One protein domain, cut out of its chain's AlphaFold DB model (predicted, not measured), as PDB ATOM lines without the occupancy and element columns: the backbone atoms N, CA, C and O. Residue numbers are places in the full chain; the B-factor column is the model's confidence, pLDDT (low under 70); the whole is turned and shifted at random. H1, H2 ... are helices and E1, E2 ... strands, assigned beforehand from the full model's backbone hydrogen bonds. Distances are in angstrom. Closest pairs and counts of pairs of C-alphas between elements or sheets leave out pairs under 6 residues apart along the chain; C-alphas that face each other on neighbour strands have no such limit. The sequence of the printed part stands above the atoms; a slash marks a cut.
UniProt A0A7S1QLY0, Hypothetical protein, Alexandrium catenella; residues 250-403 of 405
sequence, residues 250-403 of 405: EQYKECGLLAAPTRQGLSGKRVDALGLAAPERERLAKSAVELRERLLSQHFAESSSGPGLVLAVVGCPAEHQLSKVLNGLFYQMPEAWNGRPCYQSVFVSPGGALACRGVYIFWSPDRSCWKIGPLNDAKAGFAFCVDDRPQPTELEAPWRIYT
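AT A GLANCE: This is residues 250 to 403 of the 405 residues of the protein "Hypothetical protein" of Alexandrium catenella (UniProt A0A7S1QLY0). One strongly twisted sheet of nine strands is curled like part of a barrel, and its two edge strands, E1 and E2, follow each other in the chain, E1 running on into E2 across a break of two residues. The one long helix, H2, packs slantwise over E4 and reaches along E3, E5 and the beginning of E6, while the short helices H1 and H3 only graze the sheet. The printed part has 154 residues, with three named helices and nine named strands in the order E1 E2 H1 H2 E3 H3 E4 E5 E6 E7 E8 E9; the sheet's order is E1 E9 E8 E7 E6 E5 E4 E3 E2, all antiparallel. The class is mixed, helices and strands, with under half of the residues, 76 of 154, in named elements. The whole is compact, with a radius of gyration of the C-alphas of 14.7 A and spans of 42 by 34 by 30 A.

HOW THE PARTS SIT: The sheet turns by 149 degrees in its curl, and its strands' lines turn by 57 degrees from edge to edge. Its longest strand is E6, residues 354 to 364, which bends by 55 degrees at residue 358. E5, residues 343 to 348, forms an antiparallel hairpin with E6, with N 345 and O 359 within hydrogen-bond range at 2.9 A. E4, residues 328 to 332, forms a hairpin with E5, with N 346 and O 329 at 2.9 A. E3, residues 310 to 314, is antiparallel to E4, with N 311 and O 330 at 2.8 A. E2, residues 258 to 261, is an edge strand antiparallel to E3, with N 260 and O 312 at 2.9 A. E7, residues 369 to 373, forms a hairpin with E6, with N 362 and O 371 at 3.0 A. E8, residues 383 to 385, forms a hairpin with E7, with N 385 and O 370 at 2.8 A. E9, residues 399 to 402, forms a hairpin with E8, with N 400 and O 384 at 2.8 A. E1, residues 252 to 255, is the other edge strand, antiparallel to E9, with N 253 and O 401 at 2.9 A. E4 to E9 make a meander, each strand the antiparallel neighbour of the one before. H2, residues 278 to 297, makes two layers with the sheet, a helix on one face of it, at a height over the sheet of 8.9 A. H2 lies over E4, slantwise to the strands, at 35 degrees to E4 on the local plane. The closest C-alphas of H2 and E4, those of Ala 288 and Leu 329, are 6.9 A apart. H1, residues 268 to 272, only grazes the sheet with residues 270 to 271, and is close to H2 but not clearly touching: the C-alphas of Val 271 and Arg 281 are 7.1 A apart. H3, residues 323 to 326, only grazes the sheet and is apart from H1 and H2. In H1 and H2 every O i to N i+4 pair is within hydrogen-bond range; H3 is too short for such a pair.

IN THESE COORDINATES: E6 measures 27.6 A from first to last C-alpha and H2 29.0 A, from C-alpha 278 at (153.666, 160.496, 178.518) to C-alpha 297 at (176.053, 176.747, 169.852). E5 measures 16.3 A, E4 13.3 A, E3 12.8 A and E7 12.4 A; E2 and E9 measure 10.0 A each, E1 9.1 A, E8 7.2 A, H1 5.9 A and H3 5.3 A. E1 begins at C-alpha 252 (153.400, 177.712, 201.767), and E9 ends at C-alpha 402 (153.677, 179.937, 197.972).

THE WHOLE: The two C-alphas farthest apart, those of Glu 250 and Ser 297, are 44.2 A apart, while those of Glu 250 and Thr 403, the first and last printed, are 9.3 A apart. The printed part has no cut. The links from H2 to E3 and from E8 to E9 are long. The mean pLDDT of the printed part is 86.0; residue 258, residues 260 to 271 and residues 302 to 309 are under 70.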
ATOM      1  N   GLU A 250     153.149 179.441 206.949       91.88
ATOM      2  CA  GLU A 250     151.780 178.943 206.773       91.88
ATOM      3  C   GLU A 250     151.212 179.219 205.370       91.88
ATOM      4  O   GLU A 250     150.349 178.488 204.889       91.88
ATOM      5  N   GLN A 251     151.735 180.226 204.659       92.75
ATOM      6  CA  GLN A 251     151.320 180.555 203.287       92.75
ATOM      7  C   GLN A 251     151.954 179.639 202.232       92.75
ATOM      8  O   GLN A 251     151.732 179.824 201.029       92.75
ATOM      9  N   TYR A 252     152.781 178.681 202.653       93.75
ATOM     10  CA  TYR A 252     153.400 177.712 201.767       93.75
ATOM     11  C   TYR A 252     152.768 176.335 201.949       93.75
ATOM     12  O   TYR A 252     152.797 175.757 203.032       93.75
ATOM     13  N   LYS A 253     152.261 175.769 200.854       93.81
ATOM     14  CA  LYS A 253     151.696 174.417 200.838       93.81
ATOM     15  C   LYS A 253     152.698 173.432 200.267       93.81
ATOM     16  O   LYS A 253     153.407 173.739 199.305       93.81
ATOM     17  N   GLU A 254     152.767 172.252 200.874       93.12
ATOM     18  CA  GLU A 254     153.614 171.171 200.381       93.12
ATOM     19  C   GLU A 254     153.202 170.772 198.965       93.12
ATOM     20  O   GLU A 254     152.023 170.698 198.613       93.12
ATOM     21  N   CYS A 255     154.205 170.559 198.128       88.19
ATOM     22  CA  CYS A 255     154.057 170.202 196.739       88.19
ATOM     23  C   CYS A 255     155.165 169.220 196.366       88.19
ATOM     24  O   CYS A 255     156.341 169.437 196.669       88.19
ATOM     25  N   GLY A 256     154.794 168.157 195.654       76.19
ATOM     26  CA  GLY A 256     155.729 167.198 195.070       76.19
ATOM     27  C   GLY A 256     156.495 167.777 193.878       76.19
ATOM     28  O   GLY A 256     156.496 167.188 192.803       76.19
ATOM     29  N   LEU A 257     157.098 168.960 194.029       70.38
ATOM     30  CA  LEU A 257     157.976 169.536 193.019       70.38
ATOM     31  C   LEU A 257     159.248 168.694 192.962       70.38
ATOM     32  O   LEU A 257     159.948 168.538 193.956       70.38
ATOM     33  N   LEU A 258     159.545 168.139 191.795       66.75
ATOM     34  CA  LEU A 258     160.670 167.243 191.596       66.75
ATOM     35  C   LEU A 258     161.636 167.862 190.584       66.75
ATOM     36  O   LEU A 258     161.251 168.328 189.506       66.75
ATOM     37  N   ALA A 259     162.911 167.901 190.968       70.25
ATOM     38  CA  ALA A 259     164.003 168.378 190.133       70.25
ATOM     39  C   ALA A 259     164.778 167.176 189.580       70.25
ATOM     40  O   ALA A 259     165.431 166.441 190.322       70.25
ATOM     41  N   ALA A 260     164.727 166.977 188.264       66.38
ATOM     42  CA  ALA A 260     165.415 165.881 187.591       66.38
ATOM     43  C   ALA A 260     166.567 166.405 186.710       66.38
ATOM     44  O   ALA A 260     166.369 167.340 185.924       66.38
ATOM     45  N   PRO A 261     167.775 165.815 186.793       62.47
ATOM     46  CA  PRO A 261     168.864 166.148 185.882       62.47
ATOM     47  C   PRO A 261     168.599 165.595 184.475       62.47
ATOM     48  O   PRO A 261     168.081 164.491 184.330       62.47
ATOM     49  N   THR A 262     169.011 166.323 183.428       60.56
ATOM     50  CA  THR A 262     168.802 165.914 182.016       60.56
ATOM     51  C   THR A 262     170.099 165.643 181.226       60.56
ATOM     52  O   THR A 262     170.117 165.751 180.001       60.56
ATOM     53  N   ARG A 263     171.211 165.272 181.888       57.97
ATOM     54  CA  ARG A 263     172.562 165.230 181.267       57.97
ATOM     55  C   ARG A 263     172.692 164.382 179.988       57.97
ATOM     56  O   ARG A 263     173.493 164.746 179.131       57.97
ATOM     57  N   GLN A 264     171.949 163.285 179.834       54.97
ATOM     58  CA  GLN A 264     172.126 162.331 178.719       54.97
ATOM     59  C   GLN A 264     170.800 161.827 178.133       54.97
ATOM     60  O   GLN A 264     170.687 160.694 177.677       54.97
ATOM     61  N   GLY A 265     169.785 162.688 178.136       54.12
ATOM     62  CA  GLY A 265     168.420 162.250 177.894       54.12
ATOM     63  C   GLY A 265     167.783 161.794 179.200       54.12
ATOM     64  O   GLY A 265     168.435 161.367 180.153       54.12
ATOM     65  N   LEU A 266     166.482 161.996 179.266       56.34
ATOM     66  CA  LEU A 266     165.631 161.592 180.366       56.34
ATOM     67  C   LEU A 266     165.612 160.053 180.443       56.34
ATOM     68  O   LEU A 266     164.783 159.420 179.798       56.34
ATOM     69  N   SER A 267     166.538 159.426 181.176       54.69
ATOM     70  CA  SER A 267     166.449 157.982 181.417       54.69
ATOM     71  C   SER A 267     165.206 157.707 182.276       54.69
ATOM     72  O   SER A 267     164.989 158.354 183.305       54.69
ATOM     73  N   GLY A 268     164.345 156.797 181.803       55.16
ATOM     74  CA  GLY A 268     162.924 156.721 182.176       55.16
ATOM     75  C   GLY A 268     162.624 156.762 183.676       55.16
ATOM     76  O   GLY A 268     161.743 157.504 184.097       55.16
ATOM     77  N   LYS A 269     163.436 156.100 184.512       64.88
ATOM     78  CA  LYS A 269     163.117 155.869 185.933       64.88
ATOM     79  C   LYS A 269     162.826 157.135 186.755       64.88
ATOM     80  O   LYS A 269     161.923 157.114 187.582       64.88
ATOM     81  N   ARG A 270     163.563 158.240 186.562       64.50
ATOM     82  CA  ARG A 270     163.319 159.493 187.321       64.50
ATOM     83  C   ARG A 270     162.236 160.377 186.702       64.50
ATOM     84  O   ARG A 270     161.696 161.240 187.380       64.50
ATOM     85  N   VAL A 271     161.915 160.168 185.431       66.25
ATOM     86  CA  VAL A 271     160.885 160.934 184.713       66.25
ATOM     87  C   VAL A 271     159.517 160.298 184.891       66.25
ATOM     88  O   VAL A 271     158.511 160.998 184.943       66.25
ATOM     89  N   ASP A 272     159.484 158.983 185.071       70.31
ATOM     90  CA  ASP A 272     158.324 158.255 185.576       70.31
ATOM     91  C   ASP A 272     157.887 158.788 186.946       70.31
ATOM     92  O   ASP A 272     156.698 159.001 187.169       70.31
ATOM     93  N   ALA A 273     158.844 159.153 187.805       72.81
ATOM     94  CA  ALA A 273     158.565 159.756 189.107       72.81
ATOM     95  C   ALA A 273     158.007 161.197 189.046       72.81
ATOM     96  O   ALA A 273     157.512 161.683 190.057       72.81
ATOM     97  N   LEU A 274     158.049 161.885 187.892       72.88
ATOM     98  CA  LEU A 274     157.492 163.244 187.759       72.88
ATOM     99  C   LEU A 274     155.954 163.265 187.742       72.88
ATOM    100  O   LEU A 274     155.372 164.348 187.741       72.88
ATOM    101  N   GLY A 275     155.292 162.104 187.651       80.00
ATOM    102  CA  GLY A 275     153.828 162.016 187.571       80.00
ATOM    103  C   GLY A 275     153.227 162.663 186.317       80.00
ATOM    104  O   GLY A 275     152.022 162.888 186.249       80.00
ATOM    105  N   LEU A 276     154.058 162.988 185.324       82.00
ATOM    106  CA  LEU A 276     153.631 163.631 184.088       82.00
ATOM    107  C   LEU A 276     153.059 162.624 183.102       82.00
ATOM    108  O   LEU A 276     153.574 161.511 182.950       82.00
ATOM    109  N   ALA A 277     152.063 163.065 182.336       85.94
ATOM    110  CA  ALA A 277     151.564 162.290 181.214       85.94
ATOM    111  C   ALA A 277     152.693 162.043 180.193       85.94
ATOM    112  O   ALA A 277     153.533 162.911 179.940       85.94
ATOM    113  N   ALA A 278     152.704 160.862 179.564       85.12
ATOM    114  CA  ALA A 278     153.666 160.496 178.518       85.12
ATOM    115  C   ALA A 278     153.959 161.608 177.477       85.12
ATOM    116  O   ALA A 278     155.141 161.907 177.287       85.12
ATOM    117  N   PRO A 279     152.957 162.287 176.874       88.81
ATOM    118  CA  PRO A 279     153.226 163.337 175.883       88.81
ATOM    119  C   PRO A 279     153.942 164.566 176.463       88.81
ATOM    120  O   PRO A 279     154.755 165.198 175.787       88.81
ATOM    121  N   GLU A 280     153.676 164.923 177.722       85.31
ATOM    122  CA  GLU A 280     154.341 166.056 178.372       85.31
ATOM    123  C   GLU A 280     155.807 165.742 178.671       85.31
ATOM    124  O   GLU A 280     156.677 166.593 178.468       85.31
ATOM    125  N   ARG A 281     156.089 164.499 179.081       83.75
ATOM    126  CA  ARG A 281     157.455 164.010 179.310       83.75
ATOM    127  C   ARG A 281     158.284 164.051 178.038       83.75
ATOM    128  O   ARG A 281     159.397 164.568 178.058       83.75
ATOM    129  N   GLU A 282     157.727 163.569 176.931       85.69
ATOM    130  CA  GLU A 282     158.396 163.591 175.630       85.69
ATOM    131  C   GLU A 282     158.670 165.027 175.162       85.69
ATOM    132  O   GLU A 282     159.790 165.363 174.766       85.69
ATOM    133  N   ARG A 283     157.679 165.919 175.295       88.25
ATOM    134  CA  ARG A 283     157.837 167.338 174.956       88.25
ATOM    135  C   ARG A 283     158.934 168.008 175.782       88.25
ATOM    136  O   ARG A 283     159.714 168.795 175.237       88.25
ATOM    137  N   LEU A 284     158.996 167.723 177.083       86.69
ATOM    138  CA  LEU A 284     160.013 168.274 177.973       86.69
ATOM    139  C   LEU A 284     161.404 167.727 177.637       86.69
ATOM    140  O   LEU A 284     162.351 168.510 177.574       86.69
ATOM    141  N   ALA A 285     161.514 166.425 177.349       84.12
ATOM    142  CA  ALA A 285     162.750 165.786 176.900       84.12
ATOM    143  C   ALA A 285     163.293 166.467 175.640       84.12
ATOM    144  O   ALA A 285     164.441 166.911 175.610       84.12
ATOM    145  N   LYS A 286     162.432 166.623 174.628       87.81
ATOM    146  CA  LYS A 286     162.771 167.275 173.362       87.81
ATOM    147  C   LYS A 286     163.192 168.729 173.573       87.81
ATOM    148  O   LYS A 286     164.207 169.156 173.031       87.81
ATOM    149  N   SER A 287     162.456 169.466 174.409       89.56
ATOM    150  CA  SER A 287     162.783 170.859 174.742       89.56
ATOM    151  C   SER A 287     164.130 170.976 175.461       89.56
ATOM    152  O   SER A 287     164.866 171.926 175.215       89.56
ATOM    153  N   ALA A 288     164.469 170.026 176.339       88.06
ATOM    154  CA  ALA A 288     165.746 170.006 177.052       88.06
ATOM    155  C   ALA A 288     166.929 169.749 176.110       88.06
ATOM    156  O   ALA A 288     167.944 170.438 176.214       88.06
ATOM    157  N   VAL A 289     166.779 168.810 175.168       86.69
ATOM    158  CA  VAL A 289     167.788 168.530 174.134       86.69
ATOM    159  C   VAL A 289     167.998 169.753 173.243       86.69
ATOM    160  O   VAL A 289     169.123 170.237 173.141       86.69
ATOM    161  N   GLU A 290     166.921 170.326 172.693       90.19
ATOM    162  CA  GLU A 290     167.007 171.515 171.835       90.19
ATOM    163  C   GLU A 290     167.666 172.695 172.570       90.19
ATOM    164  O   GLU A 290     168.544 173.380 172.041       90.19
ATOM    165  N   LEU A 291     167.259 172.943 173.817       91.19
ATOM    166  CA  LEU A 291     167.821 174.011 174.632       91.19
ATOM    167  C   LEU A 291     169.324 173.807 174.865       91.19
ATOM    168  O   LEU A 291     170.086 174.770 174.777       91.19
ATOM    169  N   ARG A 292     169.754 172.570 175.140       87.88
ATOM    170  CA  ARG A 292     171.166 172.225 175.334       87.88
ATOM    171  C   ARG A 292     171.978 172.478 174.067       87.88
ATOM    172  O   ARG A 292     173.017 173.124 174.149       87.88
ATOM    173  N   GLU A 293     171.503 172.028 172.910       89.81
ATOM    174  CA  GLU A 293     172.166 172.274 171.622       89.81
ATOM    175  C   GLU A 293     172.313 173.775 171.339       89.81
ATOM    176  O   GLU A 293     173.371 174.239 170.909       89.81
ATOM    177  N   ARG A 294     171.282 174.570 171.653       92.00
ATOM    178  CA  ARG A 294     171.325 176.036 171.525       92.00
ATOM    179  C   ARG A 294     172.282 176.705 172.508       92.00
ATOM    180  O   ARG A 294     172.912 177.696 172.154       92.00
ATOM    181  N   LEU A 295     172.377 176.208 173.739       90.62
ATOM    182  CA  LEU A 295     173.346 176.703 174.720       90.62
ATOM    183  C   LEU A 295     174.777 176.441 174.231       90.62
ATOM    184  O   LEU A 295     175.601 177.356 174.228       90.62
ATOM    185  N   LEU A 296     175.049 175.228 173.742       88.75
ATOM    186  CA  LEU A 296     176.357 174.853 173.199       88.75
ATOM    187  C   LEU A 296     176.730 175.692 171.968       88.75
ATOM    188  O   LEU A 296     177.848 176.200 171.891       88.75
ATOM    189  N   SER A 297     175.792 175.922 171.042       90.62
ATOM    190  CA  SER A 297     176.053 176.747 169.852       90.62
ATOM    191  C   SER A 297     176.286 178.230 170.163       90.62
ATOM    192  O   SER A 297     176.894 178.933 169.362       90.62
ATOM    193  N   GLN A 298     175.859 178.711 171.335       90.94
ATOM    194  CA  GLN A 298     176.146 180.062 171.833       90.94
ATOM    195  C   GLN A 298     177.411 180.137 172.703       90.94
ATOM    196  O   GLN A 298     177.621 181.140 173.386       90.94
ATOM    197  N   HIS A 299     178.254 179.102 172.673       88.56
ATOM    198  CA  HIS A 299     179.502 179.019 173.434       88.56
ATOM    199  C   HIS A 299     179.312 179.098 174.955       88.56
ATOM    200  O   HIS A 299     180.205 179.559 175.670       88.56
ATOM    201  N   PHE A 300     178.165 178.651 175.480       85.88
ATOM    202  CA  PHE A 300     178.070 178.419 176.917       85.88
ATOM    203  C   PHE A 300     179.050 177.305 177.273       85.88
ATOM    204  O   PHE A 300     178.971 176.208 176.721       85.88
ATOM    205  N   ALA A 301     180.000 177.621 178.157       74.62
ATOM    206  CA  ALA A 301     181.069 176.707 178.516       74.62
ATOM    207  C   ALA A 301     180.494 175.382 179.026       74.62
ATOM    208  O   ALA A 301     179.553 175.356 179.830       74.62
ATOM    209  N   GLU A 302     181.093 174.281 178.583       69.19
ATOM    210  CA  GLU A 302     180.973 173.036 179.321       69.19
ATOM    211  C   GLU A 302     181.641 173.277 180.673       69.19
ATOM    212  O   GLU A 302     182.803 173.678 180.749       69.19
ATOM    213  N   SER A 303     180.869 173.153 181.750       64.00
ATOM    214  CA  SER A 303     181.430 173.272 183.088       64.00
ATOM    215  C   SER A 303     182.461 172.160 183.276       64.00
ATOM    216  O   SER A 303     182.373 171.107 182.646       64.00
ATOM    217  N   SER A 304     183.414 172.339 184.188       56.25
ATOM    218  CA  SER A 304     184.327 171.264 184.605       56.25
ATOM    219  C   SER A 304     183.584 170.034 185.151       56.25
ATOM    220  O   SER A 304     184.145 168.944 185.199       56.25
ATOM    221  N   SER A 305     182.303 170.178 185.504       56.53
ATOM    222  CA  SER A 305     181.397 169.077 185.849       56.53
ATOM    223  C   SER A 305     180.593 168.510 184.662       56.53
ATOM    224  O   SER A 305     179.677 167.712 184.887       56.53
ATOM    225  N   GLY A 306     180.921 168.887 183.423       56.19
ATOM    226  CA  GLY A 306     180.269 168.490 182.172       56.19
ATOM    227  C   GLY A 306     179.428 169.604 181.519       56.19
ATOM    228  O   GLY A 306     179.241 170.678 182.102       56.19
ATOM    229  N   PRO A 307     178.889 169.363 180.307       52.53
ATOM    230  CA  PRO A 307     178.011 170.300 179.604       52.53
ATOM    231  C   PRO A 307     176.883 170.753 180.530       52.53
ATOM    232  O   PRO A 307     176.225 169.915 181.150       52.53
ATOM    233  N   GLY A 308     176.723 172.078 180.663       62.66
ATOM    234  CA  GLY A 308     175.939 172.718 181.720       62.66
ATOM    235  C   GLY A 308     174.625 171.998 181.999       62.66
ATOM    236  O   GLY A 308     173.778 171.851 181.117       62.66
ATOM    237  N   LEU A 309     174.498 171.497 183.230       67.06
ATOM    238  CA  LEU A 309     173.369 170.686 183.652       67.06
ATOM    239  C   LEU A 309     172.079 171.486 183.457       67.06
ATOM    240  O   LEU A 309     171.880 172.523 184.091       67.06
ATOM    241  N   VAL A 310     171.203 170.982 182.588       71.81
ATOM    242  CA  VAL A 310     169.822 171.444 182.514       71.81
ATOM    243  C   VAL A 310     169.010 170.618 183.512       71.81
ATOM    244  O   VAL A 310     168.940 169.388 183.423       71.81
ATOM    245  N   LEU A 311     168.424 171.286 184.496       77.56
ATOM    246  CA  LEU A 311     167.452 170.706 185.410       77.56
ATOM    247  C   LEU A 311     166.054 170.901 184.837       77.56
ATOM    248  O   LEU A 311     165.657 172.023 184.522       77.56
ATOM    249  N   ALA A 312     165.308 169.810 184.734       78.38
ATOM    250  CA  ALA A 312     163.873 169.862 184.540       78.38
ATOM    251  C   ALA A 312     163.212 169.956 185.916       78.38
ATOM    252  O   ALA A 312     163.398 169.071 186.751       78.38
ATOM    253  N   VAL A 313     162.461 171.029 186.148       80.25
ATOM    254  CA  VAL A 313     161.650 171.190 187.356       80.25
ATOM    255  C   VAL A 313     160.196 171.053 186.969       80.25
ATOM    256  O   VAL A 313     159.703 171.822 186.137       80.25
ATOM    257  N   VAL A 314     159.520 170.075 187.566       77.50
ATOM    258  CA  VAL A 314     158.092 169.854 187.356       77.50
ATOM    259  C   VAL A 314     157.439 169.405 188.654       77.50
ATOM    260  O   VAL A 314     158.060 168.725 189.461       77.50
ATOM    261  N   GLY A 315     156.190 169.810 188.864       78.31
ATOM    262  CA  GLY A 315     155.371 169.344 189.985       78.31
ATOM    263  C   GLY A 315     154.424 170.403 190.535       78.31
ATOM    264  O   GLY A 315     153.523 170.072 191.292       78.31
ATOM    265  N   CYS A 316     154.542 171.663 190.099       85.50
ATOM    266  CA  CYS A 316     153.508 172.655 190.371       85.50
ATOM    267  C   CYS A 316     152.278 172.357 189.483       85.50
ATOM    268  O   CYS A 316     152.443 172.336 188.256       85.50
ATOM    269  N   PRO A 317     151.070 172.140 190.046       85.94
ATOM    270  CA  PRO A 317     149.870 171.839 189.261       85.94
ATOM    271  C   PRO A 317     149.617 172.896 188.186       85.94
ATOM    272  O   PRO A 317     149.832 174.080 188.438       85.94
ATOM    273  N   ALA A 318     149.140 172.503 187.002       87.06
ATOM    274  CA  ALA A 318     148.918 173.437 185.890       87.06
ATOM    275  C   ALA A 318     147.992 174.613 186.273       87.06
ATOM    276  O   ALA A 318     148.229 175.745 185.846       87.06
ATOM    277  N   GLU A 319     147.009 174.337 187.133       89.94
ATOM    278  CA  GLU A 319     146.027 175.284 187.684       89.94
ATOM    279  C   GLU A 319     146.643 176.306 188.649       89.94
ATOM    280  O   GLU A 319     146.117 177.401 188.841       89.94
ATOM    281  N   HIS A 320     147.792 175.985 189.245       90.56
ATOM    282  CA  HIS A 320     148.451 176.874 190.182       90.56
ATOM    283  C   HIS A 320     149.005 178.105 189.451       90.56
ATOM    284  O   HIS A 320     149.725 177.998 188.459       90.56
ATOM    285  N   GLN A 321     148.754 179.301 189.981       92.00
ATOM    286  CA  GLN A 321     149.175 180.570 189.366       92.00
ATOM    287  C   GLN A 321     150.692 180.684 189.096       92.00
ATOM    288  O   GLN A 321     151.119 181.391 188.179       92.00
ATOM    289  N   LEU A 322     151.519 179.979 189.878       92.06
ATOM    290  CA  LEU A 322     152.978 179.952 189.725       92.06
ATOM    291  C   LEU A 322     153.482 178.825 188.813       92.06
ATOM    292  O   LEU A 322     154.689 178.746 188.587       92.06
ATOM    293  N   SER A 323     152.608 177.991 188.245       91.88
ATOM    294  CA  SER A 323     152.991 176.847 187.402       91.88
ATOM    295  C   SER A 323     153.885 177.266 186.238       91.88
ATOM    296  O   SER A 323     154.935 176.678 186.003       91.88
ATOM    297  N   LYS A 324     153.551 178.383 185.581       89.56
ATOM    298  CA  LYS A 324     154.344 178.957 184.482       89.56
ATOM    299  C   LYS A 324     155.749 179.375 184.901       89.56
ATOM    300  O   LYS A 324     156.599 179.511 184.028       89.56
ATOM    301  N   VAL A 325     155.962 179.685 186.178       90.19
ATOM    302  CA  VAL A 325     157.223 180.195 186.737       90.19
ATOM    303  C   VAL A 325     158.072 179.058 187.294       90.19
ATOM    304  O   VAL A 325     159.284 179.071 187.095       90.19
ATOM    305  N   LEU A 326     157.438 178.112 187.987       91.62
ATOM    306  CA  LEU A 326     158.094 177.008 188.684       91.62
ATOM    307  C   LEU A 326     158.383 175.824 187.761       91.62
ATOM    308  O   LEU A 326     159.429 175.199 187.908       91.62
ATOM    309  N   ASN A 327     157.510 175.555 186.788       92.50
ATOM    310  CA  ASN A 327     157.726 174.478 185.832       92.50
ATOM    311  C   ASN A 327     158.581 174.972 184.660       92.50
ATOM    312  O   ASN A 327     158.295 176.011 184.052       92.50
ATOM    313  N   GLY A 328     159.611 174.210 184.308       93.31
ATOM    314  CA  GLY A 328     160.446 174.508 183.152       93.31
ATOM    315  C   GLY A 328     161.856 173.949 183.253       93.31
ATOM    316  O   GLY A 328     162.144 173.040 184.028       93.31
ATOM    317  N   LEU A 329     162.736 174.512 182.428       93.62
ATOM    318  CA  LEU A 329     164.133 174.122 182.331       93.62
ATOM    319  C   LEU A 329     165.011 175.179 182.998       93.62
ATOM    320  O   LEU A 329     164.804 176.384 182.821       93.62
ATOM    321  N   PHE A 330     165.996 174.722 183.756       94.25
ATOM    322  CA  PHE A 330     166.930 175.568 184.479       94.25
ATOM    323  C   PHE A 330     168.359 175.191 184.111       94.25
ATOM    324  O   PHE A 330     168.741 174.033 184.207       94.25
ATOM    325  N   TYR A 331     169.155 176.170 183.703       93.19
ATOM    326  CA  TYR A 331     170.559 176.001 183.352       93.19
ATOM    327  C   TYR A 331     171.441 176.284 184.567       93.19
ATOM    328  O   TYR A 331     171.286 177.329 185.201       93.19
ATOM    329  N   GLN A 332     172.364 175.377 184.887       93.06
ATOM    330  CA  GLN A 332     173.360 175.603 185.932       93.06
ATOM    331  C   GLN A 332     174.331 176.719 185.531       93.06
ATOM    332  O   GLN A 332     175.073 176.591 184.560       93.06
ATOM    333  N   MET A 333     174.346 177.795 186.311       92.38
ATOM    334  CA  MET A 333     175.267 178.913 186.153       92.38
ATOM    335  C   MET A 333     176.717 178.462 186.418       92.38
ATOM    336  O   MET A 333     176.937 177.594 187.266       92.38
ATOM    337  N   PRO A 334     177.715 179.056 185.735       89.56
ATOM    338  CA  PRO A 334     179.123 178.716 185.948       89.56
ATOM    339  C   PRO A 334     179.624 179.138 187.334       89.56
ATOM    340  O   PRO A 334     180.464 178.465 187.925       89.56
ATOM    341  N   GLU A 335     179.100 180.244 187.860       90.38
ATOM    342  CA  GLU A 335     179.427 180.743 189.192       90.38
ATOM    343  C   GLU A 335     178.483 180.142 190.236       90.38
ATOM    344  O   GLU A 335     177.259 180.120 190.066       90.38
ATOM    345  N   ALA A 336     179.061 179.678 191.341       92.44
ATOM    346  CA  ALA A 336     178.303 179.290 192.517       92.44
ATOM    347  C   ALA A 336     177.703 180.530 193.202       92.44
ATOM    348  O   ALA A 336     178.307 181.601 193.233       92.44
ATOM    349  N   TRP A 337     176.531 180.365 193.809       93.25
ATOM    350  CA  TRP A 337     175.906 181.374 194.659       93.25
ATOM    351  C   TRP A 337     175.912 180.871 196.099       93.25
ATOM    352  O   TRP A 337     175.461 179.757 196.360       93.25
ATOM    353  N   ASN A 338     176.441 181.669 197.032       93.62
ATOM    354  CA  ASN A 338     176.606 181.266 198.436       93.62
ATOM    355  C   ASN A 338     177.343 179.920 198.597       93.62
ATOM    356  O   ASN A 338     176.971 179.085 199.417       93.62
ATOM    357  N   GLY A 339     178.360 179.683 197.760       94.25
ATOM    358  CA  GLY A 339     179.158 178.454 197.788       94.25
ATOM    359  C   GLY A 339     178.460 177.204 197.236       94.25
ATOM    360  O   GLY A 339     179.067 176.138 197.258       94.25
ATOM    361  N   ARG A 340     177.227 177.306 196.714       95.06
ATOM    362  CA  ARG A 340     176.487 176.177 196.123       95.06
ATOM    363  C   ARG A 340     176.108 176.417 194.658       95.06
ATOM    364  O   ARG A 340     176.066 177.569 194.216       95.06
ATOM    365  N   PRO A 341     175.820 175.355 193.881       93.69
ATOM    366  CA  PRO A 341     175.326 175.494 192.515       93.69
ATOM    367  C   PRO A 341     174.082 176.387 192.433       93.69
ATOM    368  O   PRO A 341     173.159 176.273 193.240       93.69
ATOM    369  N   CYS A 342     174.050 177.269 191.436       94.44
ATOM    370  CA  CYS A 342     172.904 178.119 191.134       94.44
ATOM    371  C   CYS A 342     172.365 177.776 189.750       94.44
ATOM    372  O   CYS A 342     173.139 177.558 188.820       94.44
ATOM    373  N   TYR A 343     171.045 177.755 189.594       94.75
ATOM    374  CA  TYR A 343     170.402 177.418 188.329       94.75
ATOM    375  C   TYR A 343     169.471 178.546 187.900       94.75
ATOM    376  O   TYR A 343     168.700 179.039 188.714       94.75
ATOM    377  N   GLN A 344     169.507 178.954 186.632       95.88
ATOM    378  CA  GLN A 344     168.658 180.010 186.076       95.88
ATOM    379  C   GLN A 344     167.616 179.426 185.121       95.88
ATOM    380  O   GLN A 344     167.952 178.653 184.229       95.88
ATOM    381  N   SER A 345     166.358 179.849 185.253       95.62
ATOM    382  CA  SER A 345     165.289 179.461 184.328       95.62
ATOM    383  C   SER A 345     165.571 179.975 182.915       95.62
ATOM    384  O   SER A 345     165.781 181.174 182.695       95.62
ATOM    385  N   VAL A 346     165.533 179.064 181.949       95.62
ATOM    386  CA  VAL A 346     165.866 179.293 180.541       95.62
ATOM    387  C   VAL A 346     164.781 178.715 179.641       95.62
ATOM    388  O   VAL A 346     164.102 177.749 179.983       95.62
ATOM    389  N   PHE A 347     164.569 179.352 178.494       94.44
ATOM    390  CA  PHE A 347     163.549 178.952 177.533       94.44
ATOM    391  C   PHE A 347     163.907 179.419 176.122       94.44
ATOM    392  O   PHE A 347     164.637 180.393 175.933       94.44
ATOM    393  N   VAL A 348     163.335 178.752 175.123       94.12
ATOM    394  CA  VAL A 348     163.372 179.204 173.731       94.12
ATOM    395  C   VAL A 348     162.119 180.043 173.477       94.12
ATOM    396  O   VAL A 348     160.998 179.615 173.746       94.12
ATOM    397  N   SER A 349     162.298 181.286 173.037       94.12
ATOM    398  CA  SER A 349     161.183 182.174 172.682       94.12
ATOM    399  C   SER A 349     160.469 181.698 171.404       94.12
ATOM    400  O   SER A 349     161.072 180.969 170.621       94.12
ATOM    401  N   PRO A 350     159.230 182.151 171.117       91.62
ATOM    402  CA  PRO A 350     158.529 181.779 169.881       91.62
ATOM    403  C   PRO A 350     159.296 182.104 168.588       91.62
ATOM    404  O   PRO A 350     159.105 181.440 167.581       91.62
ATOM    405  N   GLY A 351     160.192 183.098 168.619       93.62
ATOM    406  CA  GLY A 351     161.085 183.430 167.501       93.62
ATOM    407  C   GLY A 351     162.373 182.599 167.450       93.62
ATOM    408  O   GLY A 351     163.322 183.005 166.790       93.62
ATOM    409  N   GLY A 352     162.473 181.509 168.216       92.31
ATOM    410  CA  GLY A 352     163.648 180.632 168.266       92.31
ATOM    411  C   GLY A 352     164.839 181.179 169.061       92.31
ATOM    412  O   GLY A 352     165.830 180.478 169.247       92.31
ATOM    413  N   ALA A 353     164.780 182.413 169.565       93.50
ATOM    414  CA  ALA A 353     165.876 182.976 170.350       93.50
ATOM    415  C   ALA A 353     165.907 182.379 171.764       93.50
ATOM    416  O   ALA A 353     164.871 182.327 172.435       93.50
ATOM    417  N   LEU A 354     167.100 181.997 172.227       94.81
ATOM    418  CA  LEU A 354     167.347 181.602 173.612       94.81
ATOM    419  C   LEU A 354     167.147 182.805 174.546       94.81
ATOM    420  O   LEU A 354     167.642 183.906 174.288       94.81
ATOM    421  N   ALA A 355     166.415 182.601 175.634       94.81
ATOM    422  CA  ALA A 355     166.132 183.621 176.630       94.81
ATOM    423  C   ALA A 355     166.166 183.032 178.044       94.81
ATOM    424  O   ALA A 355     165.996 181.834 178.252       94.81
ATOM    425  N   CYS A 356     166.352 183.902 179.035       95.31
ATOM    426  CA  CYS A 356     166.311 183.544 180.447       95.31
ATOM    427  C   CYS A 356     165.256 184.358 181.200       95.31
ATOM    428  O   CYS A 356     164.828 185.435 180.764       95.31
ATOM    429  N   ARG A 357     164.825 183.833 182.346       94.69
ATOM    430  CA  ARG A 357     163.952 184.521 183.300       94.69
ATOM    431  C   ARG A 357     164.751 184.878 184.548       94.69
ATOM    432  O   ARG A 357     165.718 184.217 184.901       94.69
ATOM    433  N   GLY A 358     164.317 185.923 185.251       95.56
ATOM    434  CA  GLY A 358     164.882 186.315 186.548       95.56
ATOM    435  C   GLY A 358     164.445 185.398 187.697       95.56
ATOM    436  O   GLY A 358     164.084 185.906 188.756       95.56
ATOM    437  N   VAL A 359     164.409 184.087 187.456       96.06
ATOM    438  CA  VAL A 359     163.952 183.037 188.372       96.06
ATOM    439  C   VAL A 359     165.076 182.020 188.473       96.06
ATOM    440  O   VAL A 359     165.571 181.551 187.448       96.06
ATOM    441  N   TYR A 360     165.473 181.716 189.698       96.50
ATOM    442  CA  TYR A 360     166.659 180.942 190.004       96.50
ATOM    443  C   TYR A 360     166.343 179.873 191.036       96.50
ATOM    444  O   TYR A 360     165.479 180.100 191.876       96.50
ATOM    445  N   ILE A 361     167.084 178.770 190.992       95.75
ATOM    446  CA  ILE A 361     167.193 177.791 192.072       95.75
ATOM    447  C   ILE A 361     168.539 178.033 192.748       95.75
ATOM    448  O   ILE A 361     169.573 178.006 192.075       95.75
ATOM    449  N   PHE A 362     168.543 178.329 194.042       96.19
ATOM    450  CA  PHE A 362     169.766 178.653 194.776       96.19
ATOM    451  C   PHE A 362     169.644 178.303 196.258       96.19
ATOM    452  O   PHE A 362     168.539 178.204 196.790       96.19
ATOM    453  N   TRP A 363     170.790 178.141 196.916       96.81
ATOM    454  CA  TRP A 363     170.863 177.924 198.356       96.81
ATOM    455  C   TRP A 363     170.795 179.239 199.139       96.81
ATOM    456  O   TRP A 363     171.511 180.205 198.840       96.81
ATOM    457  N   SER A 364     169.941 179.250 200.155       96.38
ATOM    458  CA  SER A 364     169.749 180.330 201.116       96.38
ATOM    459  C   SER A 364     170.476 179.997 202.410       96.38
ATOM    460  O   SER A 364     169.964 179.180 203.173       96.38
ATOM    461  N   PRO A 365     171.648 180.590 202.687       95.12
ATOM    462  CA  PRO A 365     172.291 180.438 203.985       95.12
ATOM    463  C   PRO A 365     171.451 181.065 205.103       95.12
ATOM    464  O   PRO A 365     171.416 180.511 206.192       95.12
ATOM    465  N   ASP A 366     170.722 182.156 204.832       91.38
ATOM    466  CA  ASP A 366     169.913 182.840 205.852       91.38
ATOM    467  C   ASP A 366     168.732 181.981 206.336       91.38
ATOM    468  O   ASP A 366     168.266 182.142 207.461       91.38
ATOM    469  N   ARG A 367     168.216 181.092 205.475       91.12
ATOM    470  CA  ARG A 367     167.081 180.202 205.777       91.12
ATOM    471  C   ARG A 367     167.460 178.723 205.830       91.12
ATOM    472  O   ARG A 367     166.571 177.895 205.991       91.12
ATOM    473  N   SER A 368     168.738 178.403 205.640       95.31
ATOM    474  CA  SER A 368     169.255 177.036 205.509       95.31
ATOM    475  C   SER A 368     168.396 176.153 204.592       95.31
ATOM    476  O   SER A 368     168.009 175.051 204.964       95.31
ATOM    477  N   CYS A 369     168.033 176.661 203.409       95.50
ATOM    478  CA  CYS A 369     167.131 175.956 202.495       95.50
ATOM    479  C   CYS A 369     167.417 176.251 201.015       95.50
ATOM    480  O   CYS A 369     167.982 177.288 200.651       95.50
ATOM    481  N   TRP A 370     166.985 175.358 200.126       95.88
ATOM    482  CA  TRP A 370     166.937 175.622 198.687       95.88
ATOM    483  C   TRP A 370     165.713 176.464 198.343       95.88
ATOM    484  O   TRP A 370     164.621 176.190 198.824       95.88
ATOM    485  N   LYS A 371     165.863 177.473 197.478       95.25
ATOM    486  CA  LYS A 371     164.778 178.384 197.071       95.25
ATOM    487  C   LYS A 371     164.638 178.460 195.566       95.25
ATOM    488  O   LYS A 371     165.639 178.485 194.854       95.25
ATOM    489  N   ILE A 372     163.399 178.620 195.104       95.62
ATOM    490  CA  ILE A 372     163.071 179.023 193.735       95.62
ATOM    491  C   ILE A 372     162.540 180.454 193.761       95.62
ATOM    492  O   ILE A 372     161.513 180.728 194.374       95.62
ATOM    493  N   GLY A 373     163.209 181.397 193.101       95.38
ATOM    494  CA  GLY A 373     162.785 182.798 193.114       95.38
ATOM    495  C   GLY A 373     163.780 183.770 192.489       95.38
ATOM    496  O   GLY A 373     164.735 183.355 191.838       95.38
ATOM    497  N   PRO A 374     163.576 185.088 192.649       95.44
ATOM    498  CA  PRO A 374     164.604 186.070 192.317       95.44
ATOM    499  C   PRO A 374     165.868 185.806 193.146       95.44
ATOM    500  O   PRO A 374     165.742 185.530 194.335       95.44
ATOM    501  N   LEU A 375     167.056 185.960 192.550       95.44
ATOM    502  CA  LEU A 375     168.353 185.792 193.223       95.44
ATOM    503  C   LEU A 375     168.590 186.909 194.258       95.44
ATOM    504  O   LEU A 375     169.252 187.912 193.994       95.44
ATOM    505  N   ASN A 376     167.910 186.811 195.396       93.50
ATOM    506  CA  ASN A 376     167.925 187.771 196.490       93.50
ATOM    507  C   ASN A 376     167.460 187.064 197.762       93.50
ATOM    508  O   ASN A 376     166.282 186.714 197.872       93.50
ATOM    509  N   ASP A 377     168.368 186.892 198.719       89.44
ATOM    510  CA  ASP A 377     168.080 186.046 199.871       89.44
ATOM    511  C   ASP A 377     167.078 186.657 200.858       89.44
ATOM    512  O   ASP A 377     166.236 185.957 201.422       89.44
ATOM    513  N   ALA A 378     167.038 187.990 200.923       87.38
ATOM    514  CA  ALA A 378     166.079 188.738 201.729       87.38
ATOM    515  C   ALA A 378     164.623 188.620 201.234       87.38
ATOM    516  O   ALA A 378     163.706 189.122 201.885       87.38
ATOM    517  N   LYS A 379     164.382 188.006 200.068       90.12
ATOM    518  CA  LYS A 379     163.034 187.685 199.581       90.12
ATOM    519  C   LYS A 379     162.703 186.238 199.906       90.12
ATOM    520  O   LYS A 379     163.535 185.364 199.716       90.12
ATOM    521  N   ALA A 380     161.468 185.977 200.313       85.81
ATOM    522  CA  ALA A 380     161.034 184.642 200.718       85.81
ATOM    523  C   ALA A 380     161.054 183.596 199.574       85.81
ATOM    524  O   ALA A 380     161.330 182.430 199.823       85.81
ATOM    525  N   GLY A 381     160.915 184.019 198.311       91.88
ATOM    526  CA  GLY A 381     160.925 183.116 197.149       91.88
ATOM    527  C   GLY A 381     159.530 182.587 196.803       91.88
ATOM    528  O   GLY A 381     158.572 182.811 197.534       91.88
ATOM    529  N   PHE A 382     159.405 181.939 195.649       94.31
ATOM    530  CA  PHE A 382     158.166 181.314 195.173       94.31
ATOM    531  C   PHE A 382     157.968 179.908 195.741       94.31
ATOM    532  O   PHE A 382     156.833 179.482 195.934       94.31
ATOM    533  N   ALA A 383     159.066 179.198 195.989       94.88
ATOM    534  CA  ALA A 383     159.075 177.889 196.621       94.88
ATOM    535  C   ALA A 383     160.373 177.695 197.409       94.88
ATOM    536  O   ALA A 383     161.383 178.327 197.077       94.88
ATOM    537  N   PHE A 384     160.361 176.815 198.408       94.88
ATOM    538  CA  PHE A 384     161.568 176.395 199.116       94.88
ATOM    539  C   PHE A 384     161.536 174.915 199.516       94.88
ATOM    540  O   PHE A 384     160.467 174.320 199.600       94.88
ATOM    541  N   CYS A 385     162.705 174.329 199.755       94.50
ATOM    542  CA  CYS A 385     162.890 172.981 200.285       94.50
ATOM    543  C   CYS A 385     163.946 173.045 201.391       94.50
ATOM    544  O   CYS A 385     165.045 173.553 201.164       94.50
ATOM    545  N   VAL A 386     163.595 172.575 202.588       94.94
ATOM    546  CA  VAL A 386     164.441 172.650 203.797       94.94
ATOM    547  C   VAL A 386     165.540 171.587 203.843       94.94
ATOM    548  O   VAL A 386     166.340 171.584 204.769       94.94
ATOM    549  N   ASP A 387     165.583 170.685 202.864       94.44
ATOM    550  CA  ASP A 387     166.588 169.629 202.814       94.44
ATOM    551  C   ASP A 387     167.966 170.192 202.445       94.44
ATOM    552  O   ASP A 387     168.147 170.865 201.424       94.44
ATOM    553  N   ASP A 388     168.949 169.921 203.296       95.75
ATOM    554  CA  ASP A 388     170.313 170.397 203.133       95.75
ATOM    555  C   ASP A 388     171.144 169.386 202.333       95.75
ATOM    556  O   ASP A 388     171.906 168.581 202.872       95.75
ATOM    557  N   ARG A 389     171.013 169.456 201.007       95.25
ATOM    558  CA  ARG A 389     171.843 168.684 200.071       95.25
ATOM    559  C   ARG A 389     172.706 169.587 199.191       95.25
ATOM    560  O   ARG A 389     172.280 170.699 198.862       95.25
ATOM    561  N   PRO A 390     173.896 169.133 198.748       92.56
ATOM    562  CA  PRO A 390     174.768 169.905 197.859       92.56
ATOM    563  C   PRO A 390     174.121 170.317 196.530       92.56
ATOM    564  O   PRO A 390     174.504 171.343 195.963       92.56
ATOM    565  N   GLN A 391     173.147 169.546 196.033       91.31
ATOM    566  CA  GLN A 391     172.464 169.803 194.763       91.31
ATOM    567  C   GLN A 391     170.941 169.631 194.880       91.31
ATOM    568  O   GLN A 391     170.485 168.716 195.566       91.31
ATOM    569  N   PRO A 392     170.132 170.404 194.124       90.44
ATOM    570  CA  PRO A 392     168.674 170.259 194.127       90.44
ATOM    571  C   PRO A 392     168.160 168.881 193.677       90.44
ATOM    572  O   PRO A 392     167.019 168.529 193.940       90.44
ATOM    573  N   THR A 393     168.977 168.108 192.961       86.88
ATOM    574  CA  THR A 393     168.629 166.770 192.441       86.88
ATOM    575  C   THR A 393     168.791 165.642 193.453       86.88
ATOM    576  O   THR A 393     168.456 164.493 193.142       86.88
ATOM    577  N   GLU A 394     169.384 165.957 194.600       88.56
ATOM    578  CA  GLU A 394     169.622 165.052 195.724       88.56
ATOM    579  C   GLU A 394     168.602 165.274 196.849       88.56
ATOM    580  O   GLU A 394     168.657 164.568 197.845       88.56
ATOM    581  N   LEU A 395     167.685 166.239 196.686       89.19
ATOM    582  CA  LEU A 395     166.675 166.567 197.687       89.19
ATOM    583  C   LEU A 395     165.639 165.447 197.811       89.19
ATOM    584  O   LEU A 395     165.108 164.964 196.807       89.19
ATOM    585  N   GLU A 396     165.342 165.084 199.049       89.25
ATOM    586  CA  GLU A 396     164.372 164.064 199.446       89.25
ATOM    587  C   GLU A 396     163.129 164.695 200.087       89.25
ATOM    588  O   GLU A 396     162.030 164.156 199.948       89.25
ATOM    589  N   ALA A 397     163.268 165.851 200.751       90.62
ATOM    590  CA  ALA A 397     162.122 166.541 201.341       90.62
ATOM    591  C   ALA A 397     161.226 167.194 200.271       90.62
ATOM    592  O   ALA A 397     161.724 167.694 199.252       90.62
ATOM    593  N   PRO A 398     159.901 167.267 200.506       91.44
ATOM    594  CA  PRO A 398     158.996 167.951 199.597       91.44
ATOM    595  C   PRO A 398     159.319 169.446 199.530       91.44
ATOM    596  O   PRO A 398     159.776 170.069 200.493       91.44
ATOM    597  N   TRP A 399     159.038 170.052 198.381       93.81
ATOM    598  CA  TRP A 399     159.080 171.502 198.262       93.81
ATOM    599  C   TRP A 399     157.796 172.102 198.817       93.81
ATOM    600  O   TRP A 399     156.721 171.522 198.712       93.81
ATOM    601  N   ARG A 400     157.881 173.318 199.338       94.00
ATOM    602  CA  ARG A 400     156.722 174.112 199.737       94.00
ATOM    603  C   ARG A 400     156.569 175.281 198.775       94.00
ATOM    604  O   ARG A 400     157.535 176.004 198.530       94.00
ATOM    605  N   ILE A 401     155.383 175.453 198.198       93.88
ATOM    606  CA  ILE A 401     155.074 176.482 197.196       93.88
ATOM    607  C   ILE A 401     154.177 177.545 197.816       93.88
ATOM    608  O   ILE A 401     153.208 177.227 198.496       93.88
ATOM    609  N   TYR A 402     154.483 178.808 197.531       93.25
ATOM    610  CA  TYR A 402     153.677 179.937 197.972       93.25
ATOM    611  C   TYR A 402     152.288 179.925 197.320       93.25
ATOM    612  O   TYR A 402     152.169 180.027 196.090       93.25
ATOM    613  N   THR A 403     151.254 179.883 198.154       90.31
ATOM    614  CA  THR A 403     149.846 180.008 197.771       90.31
ATOM    615  C   THR A 403     149.275 181.257 198.437       90.31
ATOM    616  O   THR A 403     149.062 181.230 199.648       90.31
TER     617      THR A 403